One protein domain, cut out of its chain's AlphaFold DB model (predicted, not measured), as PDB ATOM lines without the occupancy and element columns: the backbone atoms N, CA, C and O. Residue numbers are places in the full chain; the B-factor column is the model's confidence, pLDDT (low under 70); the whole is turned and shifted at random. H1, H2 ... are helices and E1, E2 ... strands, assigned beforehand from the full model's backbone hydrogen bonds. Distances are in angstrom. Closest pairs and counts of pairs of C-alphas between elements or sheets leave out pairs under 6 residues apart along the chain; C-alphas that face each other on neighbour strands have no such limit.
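This is residues 178 to 309 of the 577 residues of an uncharacterized protein of Edaphochlamys debaryana (UniProt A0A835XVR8). Two small two-stranded sheets, E2 with E4 and E1 with E3, are joined by a short pairing into a loose wall, and a row of three helices, H3, H4 and H5, packs along it, with H4 at the core. H4 and H5 form a helical hairpin, while H1 and H2 lie beyond H3 and H4, farthest from the middle. The printed part has 132 residues, with five named helices and four named strands in the order H1 H2 H3 E1 H4 H5 E2 E3 E4, and it is mostly helix. Both sheets are antiparallel. The whole is compact, with a radius of gyration of the C-alphas of 14.5 A and spans of 47 by 33 by 25 A.

Look first at E2, residues 268 to 271, and E4, residues 298 to 301; then at E1, residues 219 to 221, and E3, residues 289 to 291. Find C-alpha 229 at (32.203, 29.324, -43.833); from there H4 runs 24.4 A to residue 245. H5, residues 249 to 264, measures 22.1 A, and H3, residues 203 to 216, 20.0 A. H1, residues 181 to 192, begins at C-alpha (54.204, 38.196, -35.515) and is 16.5 A long; H2 is residues 194 to 200. E4 ends at C-alpha 301, (23.241, 39.909, -47.985).

Between E2 and E4, find N 269 and O 300 at 2.9 A. Residues 286 to 287 pair antiparallel with residues 299 to 300 of E4. Between E1 and E3, N 220 and O 290 are 2.8 A apart. The closest C-alphas of H5 and E2, Val 253 and Val 270, are 6.1 A apart. H4 and E3 are near each other, with 6 pairs of C-alphas within 10 A. H5 touches H4, closest at C-alphas 252 and 242, 4.7 A, opposite ways at a tilt of 37 degrees, only just steep. H4 touches H3 with residues 229 to 236 alone, closest at Leu 233 and Leu 210, C-alphas 6.1 A apart, the same way at a shallow tilt of 21 degrees. H1 touches H3 with residues 184 to 187 alone, C-alphas 187 and 213 being closest at 6.3 A. H2 is close to but not clearly touching H4, the closest C-alphas, 198 and 230, 6.0 A apart. Every O i to N i+4 pair is within hydrogen-bond range in H1, H3, H4 and H5; in H2, 2 of 3 are.

The C-alphas of Arg 178 and Asp 309, the two farthest apart, are 51.1 A apart. The printed part has no cut. The link from E2 to E3, residues 272 to 288, is long. The mean pLDDT of the printed part is 74.8; 40 residues are under 70, among them 273 to 285 and 293 to 309.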
ATOM      1  N   ARG A 178      50.619  33.171 -27.397       65.50
ATOM      2  CA  ARG A 178      51.454  34.363 -27.652       65.50
ATOM      3  C   ARG A 178      50.988  35.096 -28.908       65.50
ATOM      4  O   ARG A 178      50.717  34.471 -29.930       65.50
ATOM      5  N   SER A 179      50.901  36.426 -28.835       62.84
ATOM      6  CA  SER A 179      50.742  37.301 -30.003       62.84
ATOM      7  C   SER A 179      52.059  37.309 -30.786       62.84
ATOM      8  O   SER A 179      52.894  38.196 -30.619       62.84
ATOM      9  N   ASP A 180      52.301  36.246 -31.547       72.94
ATOM     10  CA  ASP A 180      53.525  36.080 -32.321       72.94
ATOM     11  C   ASP A 180      53.347  36.741 -33.703       72.94
ATOM     12  O   ASP A 180      52.384  36.409 -34.400       72.94
ATOM     13  N   PRO A 181      54.241  37.643 -34.156       75.19
ATOM     14  CA  PRO A 181      54.204  38.196 -35.515       75.19
ATOM     15  C   PRO A 181      54.180  37.120 -36.615       75.19
ATOM     16  O   PRO A 181      53.676  37.366 -37.713       75.19
ATOM     17  N   LYS A 182      54.655  35.899 -36.326       74.31
ATOM     18  CA  LYS A 182      54.520  34.750 -37.236       74.31
ATOM     19  C   LYS A 182      53.065  34.344 -37.470       74.31
ATOM     20  O   LYS A 182      52.718  33.978 -38.589       74.31
ATOM     21  N   ARG A 183      52.199  34.448 -36.455       73.38
ATOM     22  CA  ARG A 183      50.764  34.143 -36.569       73.38
ATOM     23  C   ARG A 183      50.081  35.100 -37.547       73.38
ATOM     24  O   ARG A 183      49.389  34.639 -38.450       73.38
ATOM     25  N   ALA A 184      50.366  36.397 -37.441       71.75
ATOM     26  CA  ALA A 184      49.857  37.413 -38.361       71.75
ATOM     27  C   ALA A 184      50.354  37.202 -39.804       71.75
ATOM     28  O   ALA A 184      49.589  37.370 -40.754       71.75
ATOM     29  N   ALA A 185      51.615  36.788 -39.988       76.69
ATOM     30  CA  ALA A 185      52.163  36.465 -41.307       76.69
ATOM     31  C   ALA A 185      51.485  35.237 -41.939       76.69
ATOM     32  O   ALA A 185      51.166  35.261 -43.127       76.69
ATOM     33  N   ILE A 186      51.214  34.193 -41.148       72.88
ATOM     34  CA  ILE A 186      50.539  32.971 -41.612       72.88
ATOM     35  C   ILE A 186      49.072  33.247 -41.939       72.88
ATOM     36  O   ILE A 186      48.610  32.860 -43.006       72.88
ATOM     37  N   VAL A 187      48.344  33.965 -41.077       72.44
ATOM     38  CA  VAL A 187      46.963  34.388 -41.368       72.44
ATOM     39  C   VAL A 187      46.932  35.289 -42.603       72.44
ATOM     40  O   VAL A 187      46.084  35.113 -43.471       72.44
ATOM     41  N   GLY A 188      47.895  36.203 -42.745       75.62
ATOM     42  CA  GLY A 188      48.040  37.034 -43.938       75.62
ATOM     43  C   GLY A 188      48.307  36.236 -45.217       75.62
ATOM     44  O   GLY A 188      47.775  36.596 -46.264       75.62
ATOM     45  N   ALA A 189      49.090  35.156 -45.146       78.19
ATOM     46  CA  ALA A 189      49.317  34.245 -46.269       78.19
ATOM     47  C   ALA A 189      48.055  33.432 -46.603       78.19
ATOM     48  O   ALA A 189      47.620  33.420 -47.751       78.19
ATOM     49  N   LEU A 190      47.391  32.863 -45.589       71.00
ATOM     50  CA  LEU A 190      46.134  32.120 -45.745       71.00
ATOM     51  C   LEU A 190      45.009  32.986 -46.332       71.00
ATOM     52  O   LEU A 190      44.222  32.514 -47.146       71.00
ATOM     53  N   LEU A 191      44.942  34.264 -45.953       72.00
ATOM     54  CA  LEU A 191      43.983  35.208 -46.524       72.00
ATOM     55  C   LEU A 191      44.360  35.635 -47.949       72.00
ATOM     56  O   LEU A 191      43.470  36.010 -48.707       72.00
ATOM     57  N   LYS A 192      45.636  35.599 -48.349       77.25
ATOM     58  CA  LYS A 192      46.051  35.942 -49.720       77.25
ATOM     59  C   LYS A 192      45.680  34.845 -50.717       77.25
ATOM     60  O   LYS A 192      45.033  35.172 -51.709       77.25
ATOM     61  N   ASP A 193      45.938  33.582 -50.385       69.62
ATOM     62  CA  ASP A 193      45.773  32.427 -51.291       69.62
ATOM     63  C   ASP A 193      44.379  31.758 -51.191       69.62
ATOM     64  O   ASP A 193      44.187  30.592 -51.531       69.62
ATOM     65  N   SER A 194      43.378  32.494 -50.691       61.91
ATOM     66  CA  SER A 194      42.095  31.945 -50.222       61.91
ATOM     67  C   SER A 194      41.237  31.247 -51.277       61.91
ATOM     68  O   SER A 194      40.388  30.444 -50.906       61.91
ATOM     69  N   ASP A 195      41.397  31.570 -52.559       70.75
ATOM     70  CA  ASP A 195      40.478  31.090 -53.597       70.75
ATOM     71  C   ASP A 195      40.712  29.598 -53.897       70.75
ATOM     72  O   ASP A 195      39.753  28.836 -53.969       70.75
ATOM     73  N   GLU A 196      41.970  29.148 -53.926       67.88
ATOM     74  CA  GLU A 196      42.318  27.721 -54.036       67.88
ATOM     75  C   GLU A 196      42.057  26.967 -52.720       67.88
ATOM     76  O   GLU A 196      41.659  25.801 -52.709       67.88
ATOM     77  N   LEU A 197      42.241  27.648 -51.584       65.12
ATOM     78  CA  LEU A 197      42.002  27.090 -50.251       65.12
ATOM     79  C   LEU A 197      40.521  26.847 -49.966       65.12
ATOM     80  O   LEU A 197      40.178  25.896 -49.263       65.12
ATOM     81  N   ARG A 198      39.649  27.694 -50.517       69.62
ATOM     82  CA  ARG A 198      38.197  27.619 -50.344       69.62
ATOM     83  C   ARG A 198      37.616  26.316 -50.890       69.62
ATOM     84  O   ARG A 198      36.675  25.799 -50.299       69.62
ATOM     85  N   GLU A 199      38.162  25.789 -51.983       75.12
ATOM     86  CA  GLU A 199      37.691  24.529 -52.576       75.12
ATOM     87  C   GLU A 199      38.320  23.290 -51.924       75.12
ATOM     88  O   GLU A 199      37.731  22.211 -51.942       75.12
ATOM     89  N   ALA A 200      39.508  23.432 -51.330       72.81
ATOM     90  CA  ALA A 200      40.289  22.303 -50.834       72.81
ATOM     91  C   ALA A 200      40.112  22.011 -49.333       72.81
ATOM     92  O   ALA A 200      40.382  20.887 -48.903       72.81
ATOM     93  N   LEU A 201      39.717  22.993 -48.515       76.81
ATOM     94  CA  LEU A 201      39.703  22.835 -47.058       76.81
ATOM     95  C   LEU A 201      38.391  22.224 -46.528       76.81
ATOM     96  O   LEU A 201      37.305  22.668 -46.903       76.81
ATOM     97  N   PRO A 202      38.468  21.268 -45.581       83.50
ATOM     98  CA  PRO A 202      37.304  20.818 -44.825       83.50
ATOM     99  C   PRO A 202      36.633  21.970 -44.067       83.50
ATOM    100  O   PRO A 202      37.295  22.885 -43.571       83.50
ATOM    101  N   GLU A 203      35.315  21.883 -43.898       80.69
ATOM    102  CA  GLU A 203      34.508  22.915 -43.236       80.69
ATOM    103  C   GLU A 203      34.975  23.223 -41.803       80.69
ATOM    104  O   GLU A 203      35.092  24.384 -41.408       80.69
ATOM    105  N   SER A 204      35.358  22.191 -41.046       81.00
ATOM    106  CA  SER A 204      35.922  22.336 -39.698       81.00
ATOM    107  C   SER A 204      37.208  23.163 -39.677       81.00
ATOM    108  O   SER A 204      37.436  23.944 -38.754       81.00
ATOM    109  N   THR A 205      38.048  23.004 -40.700       81.31
ATOM    110  CA  THR A 205      39.326  23.707 -40.833       81.31
ATOM    111  C   THR A 205      39.079  25.161 -41.245       81.31
ATOM    112  O   THR A 205      39.707  26.066 -40.696       81.31
ATOM    113  N   MET A 206      38.094  25.421 -42.115       82.50
ATOM    114  CA  MET A 206      37.659  26.788 -42.437       82.50
ATOM    115  C   MET A 206      37.159  27.547 -41.205       82.50
ATOM    116  O   MET A 206      37.536  28.701 -41.020       82.50
ATOM    117  N   LEU A 207      36.370  26.914 -40.331       84.38
ATOM    118  CA  LEU A 207      35.897  27.542 -39.089       84.38
ATOM    119  C   LEU A 207      37.050  27.933 -38.150       84.38
ATOM    120  O   LEU A 207      37.012  28.990 -37.511       84.38
ATOM    121  N   GLN A 208      38.114  27.128 -38.097       83.94
ATOM    122  CA  GLN A 208      39.321  27.473 -37.342       83.94
ATOM    123  C   GLN A 208      40.061  28.659 -37.971       83.94
ATOM    124  O   GLN A 208      40.434  29.590 -37.258       83.94
ATOM    125  N   VAL A 209      40.227  28.665 -39.300       84.12
ATOM    126  CA  VAL A 209      40.840  29.786 -40.032       84.12
ATOM    127  C   VAL A 209      40.039  31.073 -39.826       84.12
ATOM    128  O   VAL A 209      40.629  32.113 -39.543       84.12
ATOM    129  N   LEU A 210      38.708  31.002 -39.881       85.12
ATOM    130  CA  LEU A 210      37.806  32.121 -39.602       85.12
ATOM    131  C   LEU A 210      37.983  32.669 -38.192       85.12
ATOM    132  O   LEU A 210      38.133  33.875 -38.015       85.12
ATOM    133  N   THR A 211      38.014  31.786 -37.194       85.44
ATOM    134  CA  THR A 211      38.195  32.178 -35.791       85.44
ATOM    135  C   THR A 211      39.544  32.866 -35.584       85.44
ATOM    136  O   THR A 211      39.633  33.884 -34.894       85.44
ATOM    137  N   LEU A 212      40.605  32.350 -36.212       85.12
ATOM    138  CA  LEU A 212      41.928  32.969 -36.177       85.12
ATOM    139  C   LEU A 212      41.948  34.331 -36.870       85.12
ATOM    140  O   LEU A 212      42.477  35.285 -36.306       85.12
ATOM    141  N   ALA A 213      41.384  34.422 -38.071       84.31
ATOM    142  CA  ALA A 213      41.371  35.649 -38.853       84.31
ATOM    143  C   ALA A 213      40.532  36.740 -38.170       84.31
ATOM    144  O   ALA A 213      40.955  37.895 -38.111       84.31
ATOM    145  N   ALA A 214      39.400  36.367 -37.565       85.81
ATOM    146  CA  ALA A 214      38.614  37.251 -36.715       85.81
ATOM    147  C   ALA A 214      39.428  37.731 -35.509       85.81
ATOM    148  O   ALA A 214      39.489  38.926 -35.247       85.81
ATOM    149  N   HIS A 215      40.137  36.833 -34.824       85.69
ATOM    150  CA  HIS A 215      40.981  37.212 -33.694       85.69
ATOM    151  C   HIS A 215      42.087  38.212 -34.080       85.69
ATOM    152  O   HIS A 215      42.306  39.174 -33.347       85.69
ATOM    153  N   GLU A 216      42.771  38.017 -35.213       84.19
ATOM    154  CA  GLU A 216      43.806  38.948 -35.704       84.19
ATOM    155  C   GLU A 216      43.234  40.327 -36.059       84.19
ATOM    156  O   GLU A 216      43.875  41.347 -35.826       84.19
ATOM    157  N   LEU A 217      41.997  40.367 -36.554       81.94
ATOM    158  CA  LEU A 217      41.247  41.605 -36.761       81.94
ATOM    159  C   LEU A 217      40.801  42.280 -35.457       81.94
ATOM    160  O   LEU A 217      40.264  43.384 -35.493       81.94
ATOM    161  N   GLY A 218      40.925  41.605 -34.312       86.50
ATOM    162  CA  GLY A 218      40.203  41.991 -33.104       86.50
ATOM    163  C   GLY A 218      38.682  41.905 -33.284       86.50
ATOM    164  O   GLY A 218      37.946  42.563 -32.556       86.50
ATOM    165  N   ALA A 219      38.212  41.124 -34.255       85.06
ATOM    166  CA  ALA A 219      36.814  40.905 -34.562       85.06
ATOM    167  C   ALA A 219      36.230  39.692 -33.833       85.06
ATOM    168  O   ALA A 219      36.896  38.684 -33.603       85.06
ATOM    169  N   THR A 220      34.947  39.777 -33.505       83.94
ATOM    170  CA  THR A 220      34.124  38.662 -33.042       83.94
ATOM    171  C   THR A 220      33.058  38.376 -34.091       83.94
ATOM    172  O   THR A 220      32.238  39.246 -34.392       83.94
ATOM    173  N   ILE A 221      33.079  37.162 -34.644       84.25
ATOM    174  CA  ILE A 221      32.000  36.641 -35.490       84.25
ATOM    175  C   ILE A 221      30.903  36.143 -34.554       84.25
ATOM    176  O   ILE A 221      31.179  35.345 -33.655       84.25
ATOM    177  N   HIS A 222      29.677  36.633 -34.715       78.88
ATOM    178  CA  HIS A 222      28.572  36.162 -33.885       78.88
ATOM    179  C   HIS A 222      28.123  34.760 -34.333       78.88
ATOM    180  O   HIS A 222      27.988  34.522 -35.526       78.88
ATOM    181  N   PRO A 223      27.854  33.828 -33.402       58.75
ATOM    182  CA  PRO A 223      27.577  32.423 -33.719       58.75
ATOM    183  C   PRO A 223      26.233  32.184 -34.419       58.75
ATOM    184  O   PRO A 223      25.949  31.061 -34.813       58.75
ATOM    185  N   SER A 224      25.395  33.214 -34.551       59.38
ATOM    186  CA  SER A 224      24.098  33.131 -35.224       59.38
ATOM    187  C   SER A 224      24.207  33.107 -36.747       59.38
ATOM    188  O   SER A 224      23.199  32.946 -37.409       59.38
ATOM    189  N   THR A 225      25.390  33.315 -37.324       61.38
ATOM    190  CA  THR A 225      25.535  33.462 -38.774       61.38
ATOM    191  C   THR A 225      25.327  32.132 -39.491       61.38
ATOM    192  O   THR A 225      26.221  31.289 -39.495       61.38
ATOM    193  N   ASP A 226      24.185  31.987 -40.164       70.75
ATOM    194  CA  ASP A 226      23.865  30.826 -41.011       70.75
ATOM    195  C   ASP A 226      24.679  30.788 -42.325       70.75
ATOM    196  O   ASP A 226      24.452  29.939 -43.187       70.75
ATOM    197  N   GLN A 227      25.617  31.720 -42.525       77.94
ATOM    198  CA  GLN A 227      26.422  31.773 -43.742       77.94
ATOM    199  C   GLN A 227      27.392  30.588 -43.856       77.94
ATOM    200  O   GLN A 227      28.079  30.269 -42.880       77.94
ATOM    201  N   PRO A 228      27.574  30.018 -45.063       84.69
ATOM    202  CA  PRO A 228      28.628  29.047 -45.325       84.69
ATOM    203  C   PRO A 228      30.009  29.603 -44.929       84.69
ATOM    204  O   PRO A 228      30.314  30.753 -45.268       84.69
ATOM    205  N   PRO A 229      30.901  28.820 -44.291       85.19
ATOM    206  CA  PRO A 229      32.203  29.324 -43.833       85.19
ATOM    207  C   PRO A 229      33.069  29.933 -44.949       85.19
ATOM    208  O   PRO A 229      33.803  30.895 -44.730       85.19
ATOM    209  N   ALA A 230      32.928  29.439 -46.180       83.38
ATOM    210  CA  ALA A 230      33.569  30.022 -47.356       83.38
ATOM    211  C   ALA A 230      33.159  31.490 -47.594       83.38
ATOM    212  O   ALA A 230      34.002  32.331 -47.901       83.38
ATOM    213  N   MET A 231      31.872  31.807 -47.424       86.12
ATOM    214  CA  MET A 231      31.326  33.157 -47.585       86.12
ATOM    215  C   MET A 231      31.765  34.073 -46.441       86.12
ATOM    216  O   MET A 231      32.194  35.205 -46.680       86.12
ATOM    217  N   GLN A 232      31.756  33.549 -45.212       87.94
ATOM    218  CA  GLN A 232      32.278  34.259 -44.046       87.94
ATOM    219  C   GLN A 232      33.749  34.659 -44.250       87.94
ATOM    220  O   GLN A 232      34.157  35.754 -43.865       87.94
ATOM    221  N   LEU A 233      34.550  33.801 -44.899       86.81
ATOM    222  CA  LEU A 233      35.983  34.040 -45.094       86.81
ATOM    223  C   LEU A 233      36.239  35.141 -46.125       86.81
ATOM    224  O   LEU A 233      37.071  36.018 -45.891       86.81
ATOM    225  N   VAL A 234      35.499  35.122 -47.238       88.25
ATOM    226  CA  VAL A 234      35.553  36.182 -48.258       88.25
ATOM    227  C   VAL A 234      35.147  37.524 -47.649       88.25
ATOM    228  O   VAL A 234      35.857  38.515 -47.816       88.25
ATOM    229  N   THR A 235      34.067  37.537 -46.869       88.88
ATOM    230  CA  THR A 235      33.578  38.736 -46.178       88.88
ATOM    231  C   THR A 235      34.620  39.296 -45.217       88.88
ATOM    232  O   THR A 235      34.950  40.481 -45.254       88.88
ATOM    233  N   LEU A 236      35.199  38.441 -44.379       88.38
ATOM    234  CA  LEU A 236      36.193  38.847 -43.394       88.38
ATOM    235  C   LEU A 236      37.485  39.358 -44.053       88.38
ATOM    236  O   LEU A 236      38.089  40.317 -43.571       88.38
ATOM    237  N   LYS A 237      37.875  38.780 -45.198       88.06
ATOM    238  CA  LYS A 237      38.982  39.271 -46.032       88.06
ATOM    239  C   LYS A 237      38.689  40.657 -46.606       88.06
ATOM    240  O   LYS A 237      39.561  41.523 -46.521       88.06
ATOM    241  N   ALA A 238      37.491  40.872 -47.149       90.31
ATOM    242  CA  ALA A 238      37.070  42.163 -47.685       90.31
ATOM    243  C   ALA A 238      37.085  43.247 -46.596       90.31
ATOM    244  O   ALA A 238      37.694  44.297 -46.785       90.31
ATOM    245  N   VAL A 239      36.523  42.957 -45.416       88.62
ATOM    246  CA  VAL A 239      36.524  43.878 -44.262       88.62
ATOM    247  C   VAL A 239      37.947  44.182 -43.791       88.62
ATOM    248  O   VAL A 239      38.287  45.336 -43.544       88.62
ATOM    249  N   HIS A 240      38.814  43.170 -43.709       87.25
ATOM    250  CA  HIS A 240      40.213  43.368 -43.331       87.25
ATOM    251  C   HIS A 240      40.990  44.230 -44.329       87.25
ATOM    252  O   HIS A 240      41.808  45.051 -43.921       87.25
ATOM    253  N   GLN A 241      40.761  44.045 -45.630       89.62
ATOM    254  CA  GLN A 241      41.391  44.867 -46.660       89.62
ATOM    255  C   GLN A 241      40.863  46.302 -46.628       89.62
ATOM    256  O   GLN A 241      41.671  47.226 -46.623       89.62
ATOM    257  N   ALA A 242      39.547  46.486 -46.507       89.25
ATOM    258  CA  ALA A 242      38.925  47.798 -46.369       89.25
ATOM    259  C   ALA A 242      39.529  48.591 -45.205       89.25
ATOM    260  O   ALA A 242      39.969  49.723 -45.390       89.25
ATOM    261  N   LEU A 243      39.644  47.956 -44.032       86.69
ATOM    262  CA  LEU A 243      40.226  48.560 -42.830       86.69
ATOM    263  C   LEU A 243      41.701  48.951 -42.970       86.69
ATOM    264  O   LEU A 243      42.183  49.758 -42.184       86.69
ATOM    265  N   ARG A 244      42.435  48.363 -43.921       87.94
ATOM    266  CA  ARG A 244      43.834  48.726 -44.195       87.94
ATOM    267  C   ARG A 244      43.977  49.822 -45.241       87.94
ATOM    268  O   ARG A 244      45.010  50.483 -45.260       87.94
ATOM    269  N   LEU A 245      43.015  49.931 -46.153       91.06
ATOM    270  CA  LEU A 245      43.103  50.822 -47.307       91.06
ATOM    271  C   LEU A 245      42.582  52.223 -47.003       91.06
ATOM    272  O   LEU A 245      43.119  53.182 -47.547       91.06
ATOM    273  N   SER A 246      41.568  52.341 -46.149       91.38
ATOM    274  CA  SER A 246      40.972  53.629 -45.802       91.38
ATOM    275  C   SER A 246      40.565  53.665 -44.337       91.38
ATOM    276  O   SER A 246      40.096  52.661 -43.802       91.38
ATOM    277  N   ASP A 247      40.699  54.828 -43.703       89.38
ATOM    278  CA  ASP A 247      40.114  55.119 -42.390       89.38
ATOM    279  C   ASP A 247      38.663  55.626 -42.511       89.38
ATOM    280  O   ASP A 247      37.910  55.612 -41.530       89.38
ATOM    281  N   GLU A 248      38.240  56.050 -43.710       90.06
ATOM    282  CA  GLU A 248      36.916  56.617 -43.936       90.06
ATOM    283  C   GLU A 248      35.843  55.513 -44.002       90.06
ATOM    284  O   GLU A 248      35.892  54.628 -44.862       90.06
ATOM    285  N   PRO A 249      34.808  55.558 -43.141       84.94
ATOM    286  CA  PRO A 249      33.783  54.521 -43.099       84.94
ATOM    287  C   PRO A 249      33.060  54.262 -44.416       84.94
ATOM    288  O   PRO A 249      32.702  53.120 -44.694       84.94
ATOM    289  N   ARG A 250      32.836  55.311 -45.211       86.06
ATOM    290  CA  ARG A 250      32.128  55.214 -46.491       86.06
ATOM    291  C   ARG A 250      32.956  54.480 -47.536       86.06
ATOM    292  O   ARG A 250      32.437  53.581 -48.187       86.06
ATOM    293  N   GLU A 251      34.240  54.809 -47.637       90.31
ATOM    294  CA  GLU A 251      35.167  54.136 -48.549       90.31
ATOM    295  C   GLU A 251      35.366  52.669 -48.160       90.31
ATOM    296  O   GLU A 251      35.377  51.796 -49.023       90.31
ATOM    297  N   GLN A 252      35.439  52.372 -46.857       89.44
ATOM    298  CA  GLN A 252      35.506  50.992 -46.381       89.44
ATOM    299  C   GLN A 252      34.270  50.182 -46.788       89.44
ATOM    300  O   GLN A 252      34.400  49.054 -47.253       89.44
ATOM    301  N   VAL A 253      33.071  50.745 -46.613       87.69
ATOM    302  CA  VAL A 253      31.810  50.095 -47.000       87.69
ATOM    303  C   VAL A 253      31.762  49.853 -48.509       87.69
ATOM    304  O   VAL A 253      31.458  48.736 -48.919       87.69
ATOM    305  N   ALA A 254      32.115  50.858 -49.316       90.88
ATOM    306  CA  ALA A 254      32.175  50.731 -50.771       90.88
ATOM    307  C   ALA A 254      33.157  49.629 -51.203       90.88
ATOM    308  O   ALA A 254      32.784  48.737 -51.956       90.88
ATOM    309  N   PHE A 255      34.364  49.607 -50.626       92.81
ATOM    310  CA  PHE A 255      35.353  48.569 -50.915       92.81
ATOM    311  C   PHE A 255      34.843  47.162 -50.577       92.81
ATOM    312  O   PHE A 255      35.063  46.218 -51.336       92.81
ATOM    313  N   VAL A 256      34.178  46.996 -49.427       89.81
ATOM    314  CA  VAL A 256      33.627  45.693 -49.033       89.81
ATOM    315  C   VAL A 256      32.542  45.248 -50.011       89.81
ATOM    316  O   VAL A 256      32.535  44.081 -50.392       89.81
ATOM    317  N   LEU A 257      31.662  46.156 -50.436       90.44
ATOM    318  CA  LEU A 257      30.625  45.864 -51.426       90.44
ATOM    319  C   LEU A 257      31.227  45.438 -52.769       90.44
ATOM    320  O   LEU A 257      30.866  44.374 -53.267       90.44
ATOM    321  N   ASP A 258      32.196  46.191 -53.290       92.25
ATOM    322  CA  ASP A 258      32.870  45.879 -54.556       92.25
ATOM    323  C   ASP A 258      33.588  44.520 -54.493       92.25
ATOM    324  O   ASP A 258      33.531  43.716 -55.425       92.25
ATOM    325  N   ALA A 259      34.250  44.227 -53.369       89.62
ATOM    326  CA  ALA A 259      34.950  42.963 -53.167       89.62
ATOM    327  C   ALA A 259      33.991  41.764 -53.080       89.62
ATOM    328  O   ALA A 259      34.328  40.675 -53.554       89.62
ATOM    329  N   LEU A 260      32.819  41.945 -52.465       88.62
ATOM    330  CA  LEU A 260      31.795  40.907 -52.366       88.62
ATOM    331  C   LEU A 260      31.116  40.662 -53.711       88.62
ATOM    332  O   LEU A 260      31.010  39.505 -54.118       88.62
ATOM    333  N   ASP A 261      30.738  41.722 -54.426       87.50
ATOM    334  CA  ASP A 261      30.138  41.611 -55.756       87.50
ATOM    335  C   ASP A 261      31.097  40.916 -56.734       87.50
ATOM    336  O   ASP A 261      30.744  39.917 -57.360       87.50
ATOM    337  N   ALA A 262      32.375  41.312 -56.748       90.69
ATOM    338  CA  ALA A 262      33.379  40.704 -57.620       90.69
ATOM    339  C   ALA A 262      33.653  39.211 -57.335       90.69
ATOM    340  O   ALA A 262      34.078  38.483 -58.235       90.69
ATOM    341  N   LYS A 263      33.481  38.742 -56.089       88.25
ATOM    342  CA  LYS A 263      33.860  37.374 -55.672       88.25
ATOM    343  C   LYS A 263      32.695  36.412 -55.518       88.25
ATOM    344  O   LYS A 263      32.888  35.204 -55.657       88.25
ATOM    345  N   LEU A 264      31.530  36.920 -55.152       85.31
ATOM    346  CA  LEU A 264      30.355  36.115 -54.850       85.31
ATOM    347  C   LEU A 264      29.196  36.418 -55.802       85.31
ATOM    348  O   LEU A 264      28.325  35.564 -55.951       85.31
ATOM    349  N   GLY A 265      29.209  37.582 -56.461       84.44
ATOM    350  CA  GLY A 265      28.093  38.094 -57.248       84.44
ATOM    351  C   GLY A 265      26.865  38.420 -56.391       84.44
ATOM    352  O   GLY A 265      26.749  38.009 -55.234       84.44
ATOM    353  N   GLY A 266      25.922  39.157 -56.971       81.88
ATOM    354  CA  GLY A 266      24.622  39.451 -56.359       81.88
ATOM    355  C   GLY A 266      24.576  40.774 -55.593       81.88
ATOM    356  O   GLY A 266      25.551  41.511 -55.523       81.88
ATOM    357  N   LEU A 267      23.412  41.092 -55.020       75.75
ATOM    358  CA  LEU A 267      23.218  42.346 -54.291       75.75
ATOM    359  C   LEU A 267      23.655  42.216 -52.827       75.75
ATOM    360  O   LEU A 267      23.121  41.425 -52.044       75.75
ATOM    361  N   TRP A 268      24.616  43.051 -52.446       81.44
ATOM    362  CA  TRP A 268      25.151  43.130 -51.092       81.44
ATOM    363  C   TRP A 268      24.742  44.452 -50.447       81.44
ATOM    364  O   TRP A 268      24.723  45.495 -51.095       81.44
ATOM    365  N   SER A 269      24.432  44.418 -49.153       79.44
ATOM    366  CA  SER A 269      24.241  45.609 -48.330       79.44
ATOM    367  C   SER A 269      25.164  45.521 -47.122       79.44
ATOM    368  O   SER A 269      25.129  44.578 -46.337       79.44
ATOM    369  N   VAL A 270      26.038  46.504 -46.951       83.75
ATOM    370  CA  VAL A 270      26.961  46.550 -45.816       83.75
ATOM    371  C   VAL A 270      26.548  47.725 -44.945       83.75
ATOM    372  O   VAL A 270      26.573  48.872 -45.384       83.75
ATOM    373  N   VAL A 271      26.172  47.445 -43.698       78.75
ATOM    374  CA  VAL A 271      25.719  48.459 -42.746       78.75
ATOM    375  C   VAL A 271      26.742  48.604 -41.626       78.75
ATOM    376  O   VAL A 271      26.906  47.761 -40.740       78.75
ATOM    377  N   ARG A 272      27.433  49.742 -41.629       78.19
ATOM    378  CA  ARG A 272      28.331  50.130 -40.541       78.19
ATOM    379  C   ARG A 272      27.612  51.120 -39.625       78.19
ATOM    380  O   ARG A 272      27.238  52.200 -40.069       78.19
ATOM    381  N   GLY A 273      27.415  50.776 -38.352       69.19
ATOM    382  CA  GLY A 273      26.684  51.637 -37.420       69.19
ATOM    383  C   GLY A 273      26.749  51.192 -35.961       69.19
ATOM    384  O   GLY A 273      27.290  50.139 -35.645       69.19
ATOM    385  N   TYR A 274      26.191  52.023 -35.077       57.75
ATOM    386  CA  TYR A 274      26.125  51.807 -33.622       57.75
ATOM    387  C   TYR A 274      24.766  51.268 -33.143       57.75
ATOM    388  O   TYR A 274      24.575  51.053 -31.948       57.75
ATOM    389  N   GLN A 275      23.804  51.099 -34.052       55.00
ATOM    390  CA  GLN A 275      22.428  50.721 -33.735       55.00
ATOM    391  C   GLN A 275      22.104  49.325 -34.265       55.00
ATOM    392  O   GLN A 275      22.682  48.873 -35.249       55.00
ATOM    393  N   ALA A 276      21.186  48.639 -33.584       51.16
ATOM    394  CA  ALA A 276      20.645  47.368 -34.040       51.16
ATOM    395  C   ALA A 276      19.639  47.610 -35.173       51.16
ATOM    396  O   ALA A 276      18.750  48.452 -35.029       51.16
ATOM    397  N   PHE A 277      19.740  46.845 -36.259       55.66
ATOM    398  CA  PHE A 277      18.773  46.886 -37.352       55.66
ATOM    399  C   PHE A 277      17.977  45.584 -37.400       55.66
ATOM    400  O   PHE A 277      18.523  44.494 -37.226       55.66
ATOM    401  N   PHE A 278      16.676  45.709 -37.651       46.84
ATOM    402  CA  PHE A 278      15.823  44.576 -37.984       46.84
ATOM    403  C   PHE A 278      15.781  44.454 -39.499       46.84
ATOM    404  O   PHE A 278      15.298  45.362 -40.174       46.84
ATOM    405  N   VAL A 279      16.275  43.338 -40.020       55.88
ATOM    406  CA  VAL A 279      16.164  42.995 -41.437       55.88
ATOM    407  C   VAL A 279      15.333  41.723 -41.537       55.88
ATOM    408  O   VAL A 279      15.478  40.813 -40.725       55.88
ATOM    409  N   GLN A 280      14.400  41.685 -42.487       46.75
ATOM    410  CA  GLN A 280      13.670  40.467 -42.817       46.75
ATOM    411  C   GLN A 280      14.559  39.625 -43.737       46.75
ATOM    412  O   GLN A 280      14.868  40.045 -44.850       46.75
ATOM    413  N   GLU A 281      15.010  38.476 -43.241       55.50
ATOM    414  CA  GLU A 281      16.126  37.725 -43.823       55.50
ATOM    415  C   GLU A 281      15.671  36.490 -44.606       55.50
ATOM    416  O   GLU A 281      14.659  35.860 -44.287       55.50
ATOM    417  N   GLN A 282      16.464  36.112 -45.613       54.50
ATOM    418  CA  GLN A 282      16.455  34.747 -46.130       54.50
ATOM    419  C   GLN A 282      17.414  33.886 -45.292       54.50
ATOM    420  O   GLN A 282      18.522  34.339 -44.989       54.50
ATOM    421  N   PRO A 283      17.029  32.657 -44.912       59.22
ATOM    422  CA  PRO A 283      17.891  31.774 -44.128       59.22
ATOM    423  C   PRO A 283      19.223  31.519 -44.852       59.22
ATOM    424  O   PRO A 283      19.227  31.275 -46.057       59.22
ATOM    425  N   GLY A 284      20.347  31.565 -44.124       62.34
ATOM    426  CA  GLY A 284      21.673  31.233 -44.679       62.34
ATOM    427  C   GLY A 284      22.587  32.403 -45.057       62.34
ATOM    428  O   GLY A 284      23.596  32.182 -45.725       62.34
ATOM    429  N   THR A 285      22.234  33.650 -44.724       67.38
ATOM    430  CA  THR A 285      22.710  34.780 -45.546       67.38
ATOM    431  C   THR A 285      23.260  35.989 -44.810       67.38
ATOM    432  O   THR A 285      23.838  36.883 -45.428       67.38
ATOM    433  N   PHE A 286      23.178  36.016 -43.488       74.50
ATOM    434  CA  PHE A 286      23.596  37.175 -42.713       74.50
ATOM    435  C   PHE A 286      24.925  36.929 -41.996       74.50
ATOM    436  O   PHE A 286      25.181  35.841 -41.468       74.50
ATOM    437  N   MET A 287      25.771  37.963 -41.954       80.88
ATOM    438  CA  MET A 287      26.995  37.954 -41.162       80.88
ATOM    439  C   MET A 287      27.047  39.160 -40.228       80.88
ATOM    440  O   MET A 287      26.966  40.310 -40.658       80.88
ATOM    441  N   VAL A 288      27.240  38.904 -38.935       81.44
ATOM    442  CA  VAL A 288      27.479  39.964 -37.950       81.44
ATOM    443  C   VAL A 288      28.919  39.868 -37.467       81.44
ATOM    444  O   VAL A 288      29.333  38.879 -36.859       81.44
ATOM    445  N   LEU A 289      29.676  40.923 -37.760       82.38
ATOM    446  CA  LEU A 289      31.082  41.086 -37.415       82.38
ATOM    447  C   LEU A 289      31.227  42.281 -36.483       82.38
ATOM    448  O   LEU A 289      30.973  43.400 -36.908       82.38
ATOM    449  N   SER A 290      31.684  42.060 -35.253       80.31
ATOM    450  CA  SER A 290      32.011  43.144 -34.319       80.31
ATOM    451  C   SER A 290      33.527  43.294 -34.216       80.31
ATOM    452  O   SER A 290      34.180  42.447 -33.614       80.31
ATOM    453  N   VAL A 291      34.100  44.354 -34.794       81.56
ATOM    454  CA  VAL A 291      35.554  44.609 -34.805       81.56
ATOM    455  C   VAL A 291      35.951  45.566 -33.671       81.56
ATOM    456  O   VAL A 291      35.368  46.637 -33.502       81.56
ATOM    457  N   LYS A 292      36.943  45.198 -32.848       73.62
ATOM    458  CA  LYS A 292      37.455  46.054 -31.764       73.62
ATOM    459  C   LYS A 292      38.077  47.328 -32.339       73.62
ATOM    460  O   LYS A 292      38.996  47.261 -33.144       73.62
ATOM    461  N   GLY A 293      37.602  48.490 -31.892       64.69
ATOM    462  CA  GLY A 293      38.123  49.801 -32.307       64.69
ATOM    463  C   GLY A 293      37.527  50.349 -33.609       64.69
ATOM    464  O   GLY A 293      37.607  51.549 -33.846       64.69
ATOM    465  N   ALA A 294      36.851  49.516 -34.400       54.94
ATOM    466  CA  ALA A 294      36.076  49.928 -35.563       54.94
ATOM    467  C   ALA A 294      34.732  49.197 -35.527       54.94
ATOM    468  O   ALA A 294      34.632  48.041 -35.907       54.94
ATOM    469  N   TYR A 295      33.678  49.845 -35.037       48.72
ATOM    470  CA  TYR A 295      32.381  49.181 -34.917       48.72
ATOM    471  C   TYR A 295      31.785  48.956 -36.317       48.72
ATOM    472  O   TYR A 295      31.324  49.894 -36.967       48.72
ATOM    473  N   PHE A 296      31.842  47.716 -36.798       49.12
ATOM    474  CA  PHE A 296      30.923  47.194 -37.804       49.12
ATOM    475  C   PHE A 296      29.802  46.502 -37.038       49.12
ATOM    476  O   PHE A 296      30.062  45.871 -36.014       49.12
ATOM    477  N   ALA A 297      28.558  46.687 -37.471       49.16
ATOM    478  CA  ALA A 297      27.412  46.087 -36.794       49.16
ATOM    479  C   ALA A 297      26.579  45.192 -37.709       49.16
ATOM    480  O   ALA A 297      25.820  44.384 -37.187       49.16
ATOM    481  N   GLN A 298      26.725  45.249 -39.039       47.78
ATOM    482  CA  GLN A 298      25.962  44.345 -39.895       47.78
ATOM    483  C   GLN A 298      26.512  44.257 -41.314       47.78
ATOM    484  O   GLN A 298      26.739  45.263 -41.978       47.78
ATOM    485  N   LEU A 299      26.665  43.038 -41.816       48.50
ATOM    486  CA  LEU A 299      26.857  42.785 -43.233       48.50
ATOM    487  C   LEU A 299      25.676  41.931 -43.699       48.50
ATOM    488  O   LEU A 299      25.511  40.784 -43.285       48.50
ATOM    489  N   VAL A 300      24.791  42.551 -44.472       47.00
ATOM    490  CA  VAL A 300      23.478  42.026 -44.846       47.00
ATOM    491  C   VAL A 300      23.513  41.652 -46.323       47.00
ATOM    492  O   VAL A 300      23.529  42.508 -47.205       47.00
ATOM    493  N   TRP A 301      23.509  40.358 -46.622       45.72
ATOM    494  CA  TRP A 301      23.241  39.909 -47.985       45.72
ATOM    495  C   TRP A 301      21.757  40.078 -48.293       45.72
ATOM    496  O   TRP A 301      20.910  39.631 -47.520       45.72
ATOM    497  N   ILE A 302      21.437  40.675 -49.437       48.75
ATOM    498  CA  ILE A 302      20.091  40.610 -50.000       48.75
ATOM    499  C   ILE A 302      20.225  39.778 -51.266       48.75
ATOM    500  O   ILE A 302      20.340  40.293 -52.374       48.75
ATOM    501  N   GLY A 303      20.259  38.459 -51.084       42.59
ATOM    502  CA  GLY A 303      20.216  37.529 -52.198       42.59
ATOM    503  C   GLY A 303      18.911  37.712 -52.949       42.59
ATOM    504  O   GLY A 303      17.857  37.262 -52.500       42.59
ATOM    505  N   LEU A 304      18.973  38.378 -54.096       47.22
ATOM    506  CA  LEU A 304      17.925  38.241 -55.085       47.22
ATOM    507  C   LEU A 304      18.011  36.824 -55.636       47.22
ATOM    508  O   LEU A 304      19.077  36.372 -56.057       47.22
ATOM    509  N   ALA A 305      16.880  36.117 -55.639       45.84
ATOM    510  CA  ALA A 305      16.763  34.930 -56.468       45.84
ATOM    511  C   ALA A 305      17.190  35.309 -57.902       45.84
ATOM    512  O   ALA A 305      16.852  36.407 -58.346       45.84
ATOM    513  N   PRO A 306      17.877  34.434 -58.655       50.34
ATOM    514  CA  PRO A 306      18.309  34.736 -60.026       50.34
ATOM    515  C   PRO A 306      17.153  35.093 -60.986       50.34
ATOM    516  O   PRO A 306      17.394  35.533 -62.103       50.34
ATOM    517  N   SER A 307      15.899  34.909 -60.561       49.22
ATOM    518  CA  SER A 307      14.677  35.296 -61.268       49.22
ATOM    519  C   SER A 307      14.107  36.667 -60.876       49.22
ATOM    520  O   SER A 307      13.061  37.050 -61.397       49.22
ATOM    521  N   MET A 308      14.722  37.390 -59.936       51.56
ATOM    522  CA  MET A 308      14.215  38.678 -59.473       51.56
ATOM    523  C   MET A 308      14.766  39.800 -60.356       51.56
ATOM    524  O   MET A 308      15.976  39.975 -60.469       51.56
ATOM    525  N   ASP A 309      13.863  40.540 -60.995       63.44
ATOM    526  CA  ASP A 309      14.193  41.653 -61.881       63.44
ATOM    527  C   ASP A 309      14.796  42.818 -61.079       63.44
ATOM    528  O   ASP A 309      14.109  43.483 -60.295       63.44
TER     529      ASP A 309